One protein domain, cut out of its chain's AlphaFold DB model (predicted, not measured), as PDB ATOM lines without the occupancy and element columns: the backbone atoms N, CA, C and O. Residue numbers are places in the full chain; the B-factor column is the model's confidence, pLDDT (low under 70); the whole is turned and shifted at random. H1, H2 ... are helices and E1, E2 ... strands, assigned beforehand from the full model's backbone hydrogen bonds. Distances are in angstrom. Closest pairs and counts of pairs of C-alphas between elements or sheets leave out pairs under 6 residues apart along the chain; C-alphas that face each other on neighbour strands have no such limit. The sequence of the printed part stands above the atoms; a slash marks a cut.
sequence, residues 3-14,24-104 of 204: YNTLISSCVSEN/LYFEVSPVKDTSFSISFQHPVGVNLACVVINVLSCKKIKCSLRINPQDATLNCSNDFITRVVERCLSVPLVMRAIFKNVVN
ATOM      1  N   TYR A   3      25.910  74.464  33.592       96.12
ATOM      2  CA  TYR A   3      26.697  73.340  33.072       96.12
ATOM      3  C   TYR A   3      26.362  72.037  33.812       96.12
ATOM      4  O   TYR A   3      25.924  71.076  33.190       96.12
ATOM      5  N   ASN A   4      26.471  72.024  35.146       94.69
ATOM      6  CA  ASN A   4      26.211  70.812  35.924       94.69
ATOM      7  C   ASN A   4      24.741  70.383  35.837       94.69
ATOM      8  O   ASN A   4      24.497  69.194  35.740       94.69
ATOM      9  N   THR A   5      23.772  71.308  35.790       95.69
ATOM     10  CA  THR A   5      22.358  70.949  35.557       95.69
ATOM     11  C   THR A   5      22.183  70.175  34.245       95.69
ATOM     12  O   THR A   5      21.550  69.122  34.243       95.69
ATOM     13  N   LEU A   6      22.802  70.642  33.153       96.31
ATOM     14  CA  LEU A   6      22.766  69.949  31.864       96.31
ATOM     15  C   LEU A   6      23.428  68.564  31.936       96.31
ATOM     16  O   LEU A   6      22.832  67.596  31.475       96.31
ATOM     17  N   ILE A   7      24.612  68.441  32.544       95.81
ATOM     18  CA  ILE A   7      25.310  67.148  32.664       95.81
ATOM     19  C   ILE A   7      24.549  66.167  33.570       95.81
ATOM     20  O   ILE A   7      24.339  65.019  33.189       95.81
ATOM     21  N   SER A   8      24.080  66.610  34.740       95.19
ATOM     22  CA  SER A   8      23.313  65.776  35.675       95.19
ATOM     23  C   SER A   8      21.995  65.284  35.074       95.19
ATOM     24  O   SER A   8      21.562  64.186  35.402       95.19
ATOM     25  N   SER A   9      21.389  66.038  34.148       94.81
ATOM     26  CA  SER A   9      20.157  65.625  33.458       94.81
ATOM     27  C   SER A   9      20.299  64.379  32.568       94.81
ATOM     28  O   SER A   9      19.288  63.836  32.130       94.81
ATOM     29  N   CYS A  10      21.529  63.935  32.284       93.25
ATOM     30  CA  CYS A  10      21.801  62.700  31.546       93.25
ATOM     31  C   CYS A  10      21.682  61.438  32.415       93.25
ATOM     32  O   CYS A  10      21.635  60.338  31.874       93.25
ATOM     33  N   VAL A  11      21.664  61.581  33.744       89.31
ATOM     34  CA  VAL A  11      21.602  60.466  34.696       89.31
ATOM     35  C   VAL A  11      20.169  60.323  35.209       89.31
ATOM     36  O   VAL A  11      19.481  61.313  35.448       89.31
ATOM     37  N   SER A  12      19.692  59.091  35.369       80.31
ATOM     38  CA  SER A  12      18.391  58.791  35.976       80.31
ATOM     39  C   SER A  12      18.536  57.687  37.010       80.31
ATOM     40  O   SER A  12      19.137  56.654  36.733       80.31
ATOM     41  N   GLU A  13      17.943  57.892  38.184       72.38
ATOM     42  CA  GLU A  13      17.971  56.939  39.304       72.38
ATOM     43  C   GLU A  13      16.995  55.756  39.099       72.38
ATOM     44  O   GLU A  13      17.100  54.732  39.768       72.38
ATOM     45  N   ASN A  14      16.066  55.864  38.138       64.75
ATOM     46  CA  ASN A  14      14.971  54.915  37.913       64.75
ATOM     47  C   ASN A  14      15.028  54.284  36.506       64.75
ATOM     48  O   ASN A  14      14.220  54.608  35.633       64.75
ATOM     49  N   LEU A  24      16.829  57.232  22.477       83.94
ATOM     50  CA  LEU A  24      17.808  58.069  21.789       83.94
ATOM     51  C   LEU A  24      19.199  57.827  22.380       83.94
ATOM     52  O   LEU A  24      19.449  58.175  23.533       83.94
ATOM     53  N   TYR A  25      20.107  57.285  21.573       89.19
ATOM     54  CA  TYR A  25      21.503  57.077  21.952       89.19
ATOM     55  C   TYR A  25      22.350  58.310  21.621       89.19
ATOM     56  O   TYR A  25      22.354  58.798  20.487       89.19
ATOM     57  N   PHE A  26      23.081  58.805  22.616       94.44
ATOM     58  CA  PHE A  26      24.032  59.902  22.471       94.44
ATOM     59  C   PHE A  26      25.174  59.775  23.487       94.44
ATOM     60  O   PHE A  26      24.983  59.288  24.599       94.44
ATOM     61  N   GLU A  27      26.358  60.243  23.109       96.50
ATOM     62  CA  GLU A  27      27.522  60.382  23.983       96.50
ATOM     63  C   GLU A  27      27.637  61.840  24.445       96.50
ATOM     64  O   GLU A  27      27.422  62.759  23.650       96.50
ATOM     65  N   VAL A  28      28.005  62.063  25.711       97.56
ATOM     66  CA  VAL A  28      28.326  63.393  26.246       97.56
ATOM     67  C   VAL A  28      29.796  63.439  26.642       97.56
ATOM     68  O   VAL A  28      30.220  62.714  27.539       97.56
ATOM     69  N   SER A  29      30.562  64.324  26.006       97.25
ATOM     70  CA  SER A  29      32.022  64.408  26.164       97.25
ATOM     71  C   SER A  29      32.455  65.842  26.524       97.25
ATOM     72  O   SER A  29      31.920  66.802  25.961       97.25
ATOM     73  N   PRO A  30      33.415  66.051  27.445       97.06
ATOM     74  CA  PRO A  30      33.942  67.385  27.741       97.06
ATOM     75  C   PRO A  30      34.771  67.927  26.564       97.06
ATOM     76  O   PRO A  30      35.463  67.173  25.885       97.06
ATOM     77  N   VAL A  31      34.729  69.245  26.333       96.31
ATOM     78  CA  VAL A  31      35.447  69.905  25.219       96.31
ATOM     79  C   VAL A  31      36.395  71.005  25.709       96.31
ATOM     80  O   VAL A  31      37.510  71.115  25.206       96.31
ATOM     81  N   LYS A  32      35.954  71.825  26.674       93.00
ATOM     82  CA  LYS A  32      36.731  72.854  27.407       93.00
ATOM     83  C   LYS A  32      36.051  73.119  28.752       93.00
ATOM     84  O   LYS A  32      34.909  72.711  28.931       93.00
ATOM     85  N   ASP A  33      36.683  73.896  29.624       90.75
ATOM     86  CA  ASP A  33      36.237  74.250  30.983       90.75
ATOM     87  C   ASP A  33      34.732  74.566  31.123       90.75
ATOM     88  O   ASP A  33      34.096  74.150  32.085       90.75
ATOM     89  N   THR A  34      34.146  75.281  30.153       95.19
ATOM     90  CA  THR A  34      32.719  75.663  30.145       95.19
ATOM     91  C   THR A  34      31.929  75.083  28.967       95.19
ATOM     92  O   THR A  34      30.852  75.584  28.633       95.19
ATOM     93  N   SER A  35      32.450  74.056  28.287       97.25
ATOM     94  CA  SER A  35      31.806  73.486  27.098       97.25
ATOM     95  C   SER A  35      31.947  71.975  26.974       97.25
ATOM     96  O   SER A  35      33.018  71.413  27.205       97.25
ATOM     97  N   PHE A  36      30.879  71.343  26.506       98.31
ATOM     98  CA  PHE A  36      30.793  69.913  26.242       98.31
ATOM     99  C   PHE A  36      30.158  69.667  24.868       98.31
ATOM    100  O   PHE A  36      29.535  70.560  24.287       98.31
ATOM    101  N   SER A  37      30.339  68.469  24.330       98.25
ATOM    102  CA  SER A  37      29.711  67.993  23.102       98.25
ATOM    103  C   SER A  37      28.681  66.920  23.406       98.25
ATOM    104  O   SER A  37      28.869  66.121  24.319       98.25
ATOM    105  N   ILE A  38      27.624  66.889  22.599       97.94
ATOM    106  CA  ILE A  38      26.695  65.766  22.504       97.94
ATOM    107  C   ILE A  38      26.846  65.179  21.102       97.94
ATOM    108  O   ILE A  38      26.576  65.876  20.120       97.94
ATOM    109  N   SER A  39      27.290  63.930  21.006       96.62
ATOM    110  CA  SER A  39      27.499  63.207  19.745       96.62
ATOM    111  C   SER A  39      26.435  62.124  19.590       96.62
ATOM    112  O   SER A  39      26.153  61.399  20.537       96.62
ATOM    113  N   PHE A  40      25.818  62.016  18.416       94.06
ATOM    114  CA  PHE A  40      24.678  61.127  18.178       94.06
ATOM    115  C   PHE A  40      24.624  60.676  16.719       94.06
ATOM    116  O   PHE A  40      25.147  61.356  15.835       94.06
ATOM    117  N   GLN A  41      23.978  59.542  16.448       91.19
ATOM    118  CA  GLN A  41      23.744  59.112  15.072       91.19
ATOM    119  C   GLN A  41      22.753  60.050  14.378       91.19
ATOM    120  O   GLN A  41      21.737  60.442  14.953       91.19
ATOM    121  N   HIS A  42      23.060  60.421  13.137       86.31
ATOM    122  CA  HIS A  42      22.204  61.276  12.333       86.31
ATOM    123  C   HIS A  42      20.822  60.613  12.116       86.31
ATOM    124  O   HIS A  42      20.784  59.493  11.612       86.31
ATOM    125  N   PRO A  43      19.682  61.264  12.432       81.00
ATOM    126  CA  PRO A  43      18.357  60.625  12.415       81.00
ATOM    127  C   PRO A  43      17.939  60.058  11.053       81.00
ATOM    128  O   PRO A  43      17.116  59.153  10.994       81.00
ATOM    129  N   VAL A  44      18.497  60.608   9.969       78.31
ATOM    130  CA  VAL A  44      18.178  60.253   8.573       78.31
ATOM    131  C   VAL A  44      19.435  59.922   7.749       78.31
ATOM    132  O   VAL A  44      19.424  59.994   6.527       78.31
ATOM    133  N   GLY A  45      20.562  59.634   8.413       79.31
ATOM    134  CA  GLY A  45      21.869  59.467   7.767       79.31
ATOM    135  C   GLY A  45      22.756  58.447   8.477       79.31
ATOM    136  O   GLY A  45      22.411  57.927   9.537       79.31
ATOM    137  N   VAL A  46      23.907  58.142   7.879       82.38
ATOM    138  CA  VAL A  46      24.817  57.101   8.393       82.38
ATOM    139  C   VAL A  46      25.942  57.645   9.271       82.38
ATOM    140  O   VAL A  46      26.502  56.888  10.061       82.38
ATOM    141  N   ASN A  47      26.294  58.930   9.159       89.94
ATOM    142  CA  ASN A  47      27.362  59.508   9.974       89.94
ATOM    143  C   ASN A  47      26.840  60.001  11.334       89.94
ATOM    144  O   ASN A  47      25.643  60.001  11.631       89.94
ATOM    145  N   LEU A  48      27.771  60.444  12.178       91.94
ATOM    146  CA  LEU A  48      27.454  61.108  13.435       91.94
ATOM    147  C   LEU A  48      27.234  62.613  13.225       91.94
ATOM    148  O   LEU A  48      27.947  63.268  12.461       91.94
ATOM    149  N   ALA A  49      26.288  63.161  13.977       93.00
ATOM    150  CA  ALA A  49      26.129  64.586  14.215       93.00
ATOM    151  C   ALA A  49      26.653  64.936  15.617       93.00
ATOM    152  O   ALA A  49      26.653  64.108  16.529       93.00
ATOM    153  N   CYS A  50      27.111  66.173  15.799       95.19
ATOM    154  CA  CYS A  50      27.673  66.646  17.059       95.19
ATOM    155  C   CYS A  50      27.184  68.064  17.370       95.19
ATOM    156  O   CYS A  50      27.359  68.978  16.565       95.19
ATOM    157  N   VAL A  51      26.601  68.276  18.548       97.31
ATOM    158  CA  VAL A  51      26.277  69.610  19.071       97.31
ATOM    159  C   VAL A  51      27.299  69.977  20.135       97.31
ATOM    160  O   VAL A  51      27.351  69.348  21.186       97.31
ATOM    161  N   VAL A  52      28.082  71.029  19.897       98.06
ATOM    162  CA  VAL A  52      28.917  71.642  20.938       98.06
ATOM    163  C   VAL A  52      28.096  72.691  21.678       98.06
ATOM    164  O   VAL A  52      27.592  73.625  21.054       98.06
ATOM    165  N   ILE A  53      27.990  72.558  22.999       98.12
ATOM    166  CA  ILE A  53      27.326  73.502  23.900       98.12
ATOM    167  C   ILE A  53      28.398  74.251  24.690       98.12
ATOM    168  O   ILE A  53      29.199  73.644  25.395       98.12
ATOM    169  N   ASN A  54      28.406  75.580  24.594       97.50
ATOM    170  CA  ASN A  54      29.275  76.461  25.368       97.50
ATOM    171  C   ASN A  54      28.436  77.319  26.328       97.50
ATOM    172  O   ASN A  54      27.634  78.150  25.894       97.50
ATOM    173  N   VAL A  55      28.620  77.106  27.631       97.06
ATOM    174  CA  VAL A  55      27.890  77.780  28.711       97.06
ATOM    175  C   VAL A  55      28.699  78.992  29.172       97.06
ATOM    176  O   VAL A  55      29.569  78.883  30.028       97.06
ATOM    177  N   LEU A  56      28.417  80.167  28.604       94.00
ATOM    178  CA  LEU A  56      29.156  81.400  28.910       94.00
ATOM    179  C   LEU A  56      28.671  82.067  30.206       94.00
ATOM    180  O   LEU A  56      29.439  82.742  30.886       94.00
ATOM    181  N   SER A  57      27.387  81.919  30.536       91.56
ATOM    182  CA  SER A  57      26.808  82.308  31.826       91.56
ATOM    183  C   SER A  57      25.476  81.586  32.050       91.56
ATOM    184  O   SER A  57      24.997  80.855  31.183       91.56
ATOM    185  N   CYS A  58      24.819  81.828  33.188       85.06
ATOM    186  CA  CYS A  58      23.483  81.291  33.464       85.06
ATOM    187  C   CYS A  58      22.374  81.783  32.511       85.06
ATOM    188  O   CYS A  58      21.298  81.196  32.510       85.06
ATOM    189  N   LYS A  59      22.619  82.842  31.726       83.75
ATOM    190  CA  LYS A  59      21.669  83.435  30.761       83.75
ATOM    191  C   LYS A  59      22.237  83.519  29.338       83.75
ATOM    192  O   LYS A  59      21.746  84.304  28.532       83.75
ATOM    193  N   LYS A  60      23.349  82.831  29.061       92.75
ATOM    194  CA  LYS A  60      24.061  82.951  27.787       92.75
ATOM    195  C   LYS A  60      24.695  81.621  27.421       92.75
ATOM    196  O   LYS A  60      25.798  81.306  27.873       92.75
ATOM    197  N   ILE A  61      24.002  80.868  26.581       97.06
ATOM    198  CA  ILE A  61      24.504  79.623  26.008       97.06
ATOM    199  C   ILE A  61      24.782  79.869  24.520       97.06
ATOM    200  O   ILE A  61      24.166  80.722  23.883       97.06
ATOM    201  N   LYS A  62      25.759  79.166  23.950       97.25
ATOM    202  CA  LYS A  62      25.954  79.096  22.499       97.25
ATOM    203  C   LYS A  62      26.048  77.645  22.076       97.25
ATOM    204  O   LYS A  62      26.917  76.930  22.570       97.25
ATOM    205  N   CYS A  63      25.194  77.238  21.145       97.94
ATOM    206  CA  CYS A  63      25.267  75.919  20.532       97.94
ATOM    207  C   CYS A  63      25.885  76.003  19.133       97.94
ATOM    208  O   CYS A  63      25.770  77.012  18.434       97.94
ATOM    209  N   SER A  64      26.568  74.944  18.715       96.69
ATOM    210  CA  SER A  64      27.107  74.807  17.363       96.69
ATOM    211  C   SER A  64      26.972  73.364  16.912       96.69
ATOM    212  O   SER A  64      27.689  72.487  17.392       96.69
ATOM    213  N   LEU A  65      26.030  73.139  16.003       95.12
ATOM    214  CA  LEU A  65      25.829  71.875  15.321       95.12
ATOM    215  C   LEU A  65      26.920  71.664  14.268       95.12
ATOM    216  O   LEU A  65      27.279  72.574  13.520       95.12
ATOM    217  N   ARG A  66      27.435  70.442  14.220       93.44
ATOM    218  CA  ARG A  66      28.395  69.938  13.245       93.44
ATOM    219  C   ARG A  66      27.826  68.647  12.674       93.44
ATOM    220  O   ARG A  66      27.486  67.739  13.429       93.44
ATOM    221  N   ILE A  67      27.733  68.585  11.355       90.88
ATOM    222  CA  ILE A  67      27.274  67.423  10.589       90.88
ATOM    223  C   ILE A  67      28.288  67.117   9.493       90.88
ATOM    224  O   ILE A  67      29.065  67.996   9.103       90.88
ATOM    225  N   ASN A  68      28.283  65.885   8.988       87.31
ATOM    226  CA  ASN A  68      28.983  65.575   7.749       87.31
ATOM    227  C   ASN A  68      28.335  66.396   6.609       87.31
ATOM    228  O   ASN A  68      27.110  66.372   6.499       87.31
ATOM    229  N   PRO A  69      29.098  67.109   5.753       83.25
ATOM    230  CA  PRO A  69      28.537  67.842   4.615       83.25
ATOM    231  C   PRO A  69      27.676  66.998   3.661       83.25
ATOM    232  O   PRO A  69      26.824  67.556   2.978       83.25
ATOM    233  N   GLN A  70      27.883  65.677   3.619       80.50
ATOM    234  CA  GLN A  70      27.066  64.750   2.823       80.50
ATOM    235  C   GLN A  70      25.679  64.483   3.439       80.50
ATOM    236  O   GLN A  70      24.753  64.135   2.715       80.50
ATOM    237  N   ASP A  71      25.508  64.713   4.744       75.62
ATOM    238  CA  ASP A  71      24.244  64.544   5.472       75.62
ATOM    239  C   ASP A  71      23.559  65.905   5.731       75.62
ATOM    240  O   ASP A  71      23.042  66.180   6.811       75.62
ATOM    241  N   ALA A  72      23.557  66.810   4.747       69.00
ATOM    242  CA  ALA A  72      23.013  68.171   4.894       69.00
ATOM    243  C   ALA A  72      21.492  68.244   5.202       69.00
ATOM    244  O   ALA A  72      20.942  69.336   5.376       69.00
ATOM    245  N   THR A  73      20.802  67.102   5.271       71.19
ATOM    246  CA  THR A  73      19.363  66.971   5.538       71.19
ATOM    247  C   THR A  73      18.973  67.295   6.987       71.19
ATOM    248  O   THR A  73      17.892  67.849   7.198       71.19
ATOM    249  N   LEU A  74      19.844  67.095   7.990       73.06
ATOM    250  CA  LEU A  74      19.612  67.566   9.373       73.06
ATOM    251  C   LEU A  74      19.867  69.075   9.502       73.06
ATOM    252  O   LEU A  74      20.783  69.546  10.176       73.06
ATOM    253  N   ASN A  75      19.005  69.864   8.874       73.56
ATOM    254  CA  ASN A  75      19.118  71.317   8.791       73.56
ATOM    255  C   ASN A  75      18.638  72.031  10.085       73.56
ATOM    256  O   ASN A  75      17.852  72.978  10.053       73.56
ATOM    257  N   CYS A  76      19.061  71.555  11.260       86.50
ATOM    258  CA  CYS A  76      18.756  72.173  12.553       86.50
ATOM    259  C   CYS A  76      19.627  73.419  12.781       86.50
ATOM    260  O   CYS A  76      20.848  73.326  12.849       86.50
ATOM    261  N   SER A  77      19.025  74.600  12.948       92.00
ATOM    262  CA  SER A  77      19.807  75.825  13.157       92.00
ATOM    263  C   SER A  77      20.391  75.921  14.573       92.00
ATOM    264  O   SER A  77      19.773  75.515  15.561       92.00
ATOM    265  N   ASN A  78      21.571  76.538  14.689       95.94
ATOM    266  CA  ASN A  78      22.225  76.794  15.979       95.94
ATOM    267  C   ASN A  78      21.336  77.606  16.940       95.94
ATOM    268  O   ASN A  78      21.350  77.361  18.147       95.94
ATOM    269  N   ASP A  79      20.522  78.522  16.410       95.88
ATOM    270  CA  ASP A  79      19.594  79.354  17.186       95.88
ATOM    271  C   ASP A  79      18.349  78.591  17.648       95.88
ATOM    272  O   ASP A  79      17.753  78.944  18.666       95.88
ATOM    273  N   PHE A  80      17.917  77.562  16.909       95.50
ATOM    274  CA  PHE A  80      16.896  76.635  17.396       95.50
ATOM    275  C   PHE A  80      17.453  75.852  18.586       95.50
ATOM    276  O   PHE A  80      16.889  75.921  19.676       95.50
ATOM    277  N   ILE A  81      18.608  75.203  18.409       96.56
ATOM    278  CA  ILE A  81      19.235  74.369  19.443       96.56
ATOM    279  C   ILE A  81      19.532  75.195  20.701       96.56
ATOM    280  O   ILE A  81      19.158  74.786  21.796       96.56
ATOM    281  N   THR A  82      20.109  76.392  20.553       97.44
ATOM    282  CA  THR A  82      20.394  77.294  21.685       97.44
ATOM    283  C   THR A  82      19.123  77.622  22.472       97.44
ATOM    284  O   THR A  82      19.100  77.436  23.685       97.44
ATOM    285  N   ARG A  83      18.022  77.982  21.793       96.12
ATOM    286  CA  ARG A  83      16.730  78.267  22.446       96.12
ATOM    287  C   ARG A  83      16.070  77.043  23.088       96.12
ATOM    288  O   ARG A  83      15.242  77.210  23.981       96.12
ATOM    289  N   VAL A  84      16.375  75.827  22.637       96.62
ATOM    290  CA  VAL A  84      15.923  74.599  23.308       96.62
ATOM    291  C   VAL A  84      16.764  74.346  24.561       96.62
ATOM    292  O   VAL A  84      16.193  74.144  25.627       96.62
ATOM    293  N   VAL A  85      18.097  74.436  24.479       96.88
ATOM    294  CA  VAL A  85      18.992  74.254  25.638       96.88
ATOM    295  C   VAL A  85      18.683  75.272  26.741       96.88
ATOM    296  O   VAL A  85      18.565  74.890  27.901       96.88
ATOM    297  N   GLU A  86      18.483  76.543  26.384       95.44
ATOM    298  CA  GLU A  86      18.175  77.624  27.334       95.44
ATOM    299  C   GLU A  86      16.810  77.479  28.024       95.44
ATOM    300  O   GLU A  86      16.665  77.943  29.153       95.44
ATOM    301  N   ARG A  87      15.820  76.827  27.391       94.69
ATOM    302  CA  ARG A  87      14.516  76.550  28.024       94.69
ATOM    303  C   ARG A  87      14.494  75.247  28.810       94.69
ATOM    304  O   ARG A  87      13.979  75.217  29.920       94.69
ATOM    305  N   CYS A  88      14.984  74.164  28.213       94.56
ATOM    306  CA  CYS A  88      14.802  72.822  28.755       94.56
ATOM    307  C   CYS A  88      15.823  72.484  29.843       94.56
ATOM    308  O   CYS A  88      15.518  71.659  30.697       94.56
ATOM    309  N   LEU A  89      17.037  73.059  29.783       95.19
ATOM    310  CA  LEU A  89      18.168  72.775  30.684       95.19
ATOM    311  C   LEU A  89      18.430  71.272  30.933       95.19
ATOM    312  O   LEU A  89      19.038  70.889  31.929       95.19
ATOM    313  N   SER A  90      18.006  70.428  29.990       95.50
ATOM    314  CA  SER A  90      18.041  68.972  30.054       95.50
ATOM    315  C   SER A  90      18.488  68.426  28.703       95.50
ATOM    316  O   SER A  90      17.853  68.687  27.679       95.50
ATOM    317  N   VAL A  91      19.589  67.678  28.695       96.75
ATOM    318  CA  VAL A  91      20.183  67.105  27.483       96.75
ATOM    319  C   VAL A  91      19.233  66.104  26.804       96.75
ATOM    320  O   VAL A  91      19.001  66.277  25.605       96.75
ATOM    321  N   PRO A  92      18.579  65.151  27.504       94.19
ATOM    322  CA  PRO A  92      17.568  64.287  26.884       94.19
ATOM    323  C   PRO A  92      16.417  65.047  26.204       94.19
ATOM    324  O   PRO A  92      15.996  64.675  25.105       94.19
ATOM    325  N   LEU A  93      15.924  66.139  26.806       94.31
ATOM    326  CA  LEU A  93      14.863  66.959  26.204       94.31
ATOM    327  C   LEU A  93      15.358  67.732  24.973       94.31
ATOM    328  O   LEU A  93      14.649  67.797  23.967       94.31
ATOM    329  N   VAL A  94      16.586  68.261  25.019       95.88
ATOM    330  CA  VAL A  94      17.243  68.902  23.869       95.88
ATOM    331  C   VAL A  94      17.367  67.921  22.706       95.88
ATOM    332  O   VAL A  94      16.970  68.245  21.586       95.88
ATOM    333  N   MET A  95      17.839  66.703  22.974       95.12
ATOM    334  CA  MET A  95      17.975  65.649  21.971       95.12
ATOM    335  C   MET A  95      16.625  65.259  21.365       95.12
ATOM    336  O   MET A  95      16.481  65.255  20.141       95.12
ATOM    337  N   ARG A  96      15.595  65.042  22.193       92.00
ATOM    338  CA  ARG A  96      14.231  64.759  21.717       92.00
ATOM    339  C   ARG A  96      13.678  65.884  20.832       92.00
ATOM    340  O   ARG A  96      13.040  65.597  19.821       92.00
ATOM    341  N   ALA A  97      13.928  67.149  21.165       92.62
ATOM    342  CA  ALA A  97      13.493  68.282  20.347       92.62
ATOM    343  C   ALA A  97      14.242  68.381  19.005       92.62
ATOM    344  O   ALA A  97      13.617  68.689  17.991       92.62
ATOM    345  N   ILE A  98      15.549  68.087  18.976       91.88
ATOM    346  CA  ILE A  98      16.346  68.030  17.736       91.88
ATOM    347  C   ILE A  98      15.787  66.957  16.797       91.88
ATOM    348  O   ILE A  98      15.490  67.266  15.645       91.88
ATOM    349  N   PHE A  99      15.580  65.732  17.289       89.56
ATOM    350  CA  PHE A  99      15.048  64.631  16.480       89.56
ATOM    351  C   PHE A  99      13.634  64.939  15.956       89.56
ATOM    352  O   PHE A  99      13.379  64.790  14.762       89.56
ATOM    353  N   LYS A 100      12.734  65.475  16.798       88.56
ATOM    354  CA  LYS A 100      11.382  65.884  16.365       88.56
ATOM    355  C   LYS A 100      11.396  66.993  15.303       88.56
ATOM    356  O   LYS A 100      10.582  66.960  14.387       88.56
ATOM    357  N   ASN A 101      12.310  67.961  15.397       86.06
ATOM    358  CA  ASN A 101      12.420  69.044  14.412       86.06
ATOM    359  C   ASN A 101      12.858  68.547  13.022       86.06
ATOM    360  O   ASN A 101      12.479  69.134  12.014       86.06
ATOM    361  N   VAL A 102      13.641  67.467  12.967       80.69
ATOM    362  CA  VAL A 102      14.078  66.843  11.709       80.69
ATOM    363  C   VAL A 102      12.897  66.127  11.054       80.69
ATOM    364  O   VAL A 102      12.529  66.474   9.936       80.69
ATOM    365  N   VAL A 103      12.223  65.235  11.793       74.00
ATOM    366  CA  VAL A 103      11.051  64.477  11.307       74.00
ATOM    367  C   VAL A 103       9.939  65.402  10.797       74.00
ATOM    368  O   VAL A 103       9.405  65.193   9.710       74.00
ATOM    369  N   ASN A 104       9.623  66.473  11.533       69.25
ATOM    370  CA  ASN A 104       8.575  67.415  11.131       69.25
ATOM    371  C   ASN A 104       8.875  68.126   9.797       69.25
ATOM    372  O   ASN A 104       7.945  68.475   9.073       69.25
TER     373      ASN A 104
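This is residues 3 to 14 and 24 to 104 of the 204 residues of the protein "Mediator of RNA polymerase II transcription subunit 1-like" of Alligator mississippiensis (UniProt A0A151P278). A twisted sheet of four strands has H2 packed over one face at its edge strand E4, running slantwise to the strands, while H3 packs on H2 at a steep tilt of 48 degrees and grazes the sheet with residues 91 to 95. H1 sits at one end of the sheet, grazing it with residues 3 to 7. The 93 printed residues include, in order, H1 E1 E2 E3 E4 H2 H3; the sheet, in the order E1 E2 E3 E4, is an antiparallel meander, each strand the neighbour of the one before. The class is mixed, helices and strands, and the whole is compact, with a radius of gyration of the C-alphas of 12.6 A and spans of 34 by 31 by 24 A.

H1 is residues 3 to 8, beginning at C-alpha 3 (26.697, 73.340, 33.072). E1 is residues 26 to 32, E2 35 to 41, E3 48 to 57, 28.1 A long, and E4 60 to 66. H2 is residues 78 to 88, 15.3 A, and H3 91 to 104, 20.1 A, ending at C-alpha 104 (8.575, 67.415, 11.131).

The hairpin E1 and E2 has N 29 and O 37 at 3.0 A, E2 and E3 N 38 and O 51 at 2.8 A, and E3 and E4 N 52 and O 64 at 2.9 A, each within hydrogen-bond range. H2 is on the sheet, making two layers, a helix on one face of a sheet; it lies over E4 at a height of 7.2 A. The closest C-alphas are those of Cys 63 and Thr 82, 5.2 A. H2 and H3 touch, Val 84 and Val 94 having the closest C-alphas at 5.9 A, at a steep tilt of 48 degrees, opposite ways. H1 and H3 are close but not clearly touching, with C-alphas of Leu 6 and Val 91 at 5.8 A. In H1, H2 and H3 every O i to N i+4 pair is within hydrogen-bond range.

The C-alphas farthest apart, of Glu 13 and Gln 70, are 38.4 A apart. Residues 15 to 23 are not printed, and C-alphas 14 and 24 are 16.7 A apart across this cut. The link from E4 to H2 is long, 11 residues. Residues 14, 72 and 104 are under 70 in pLDDT.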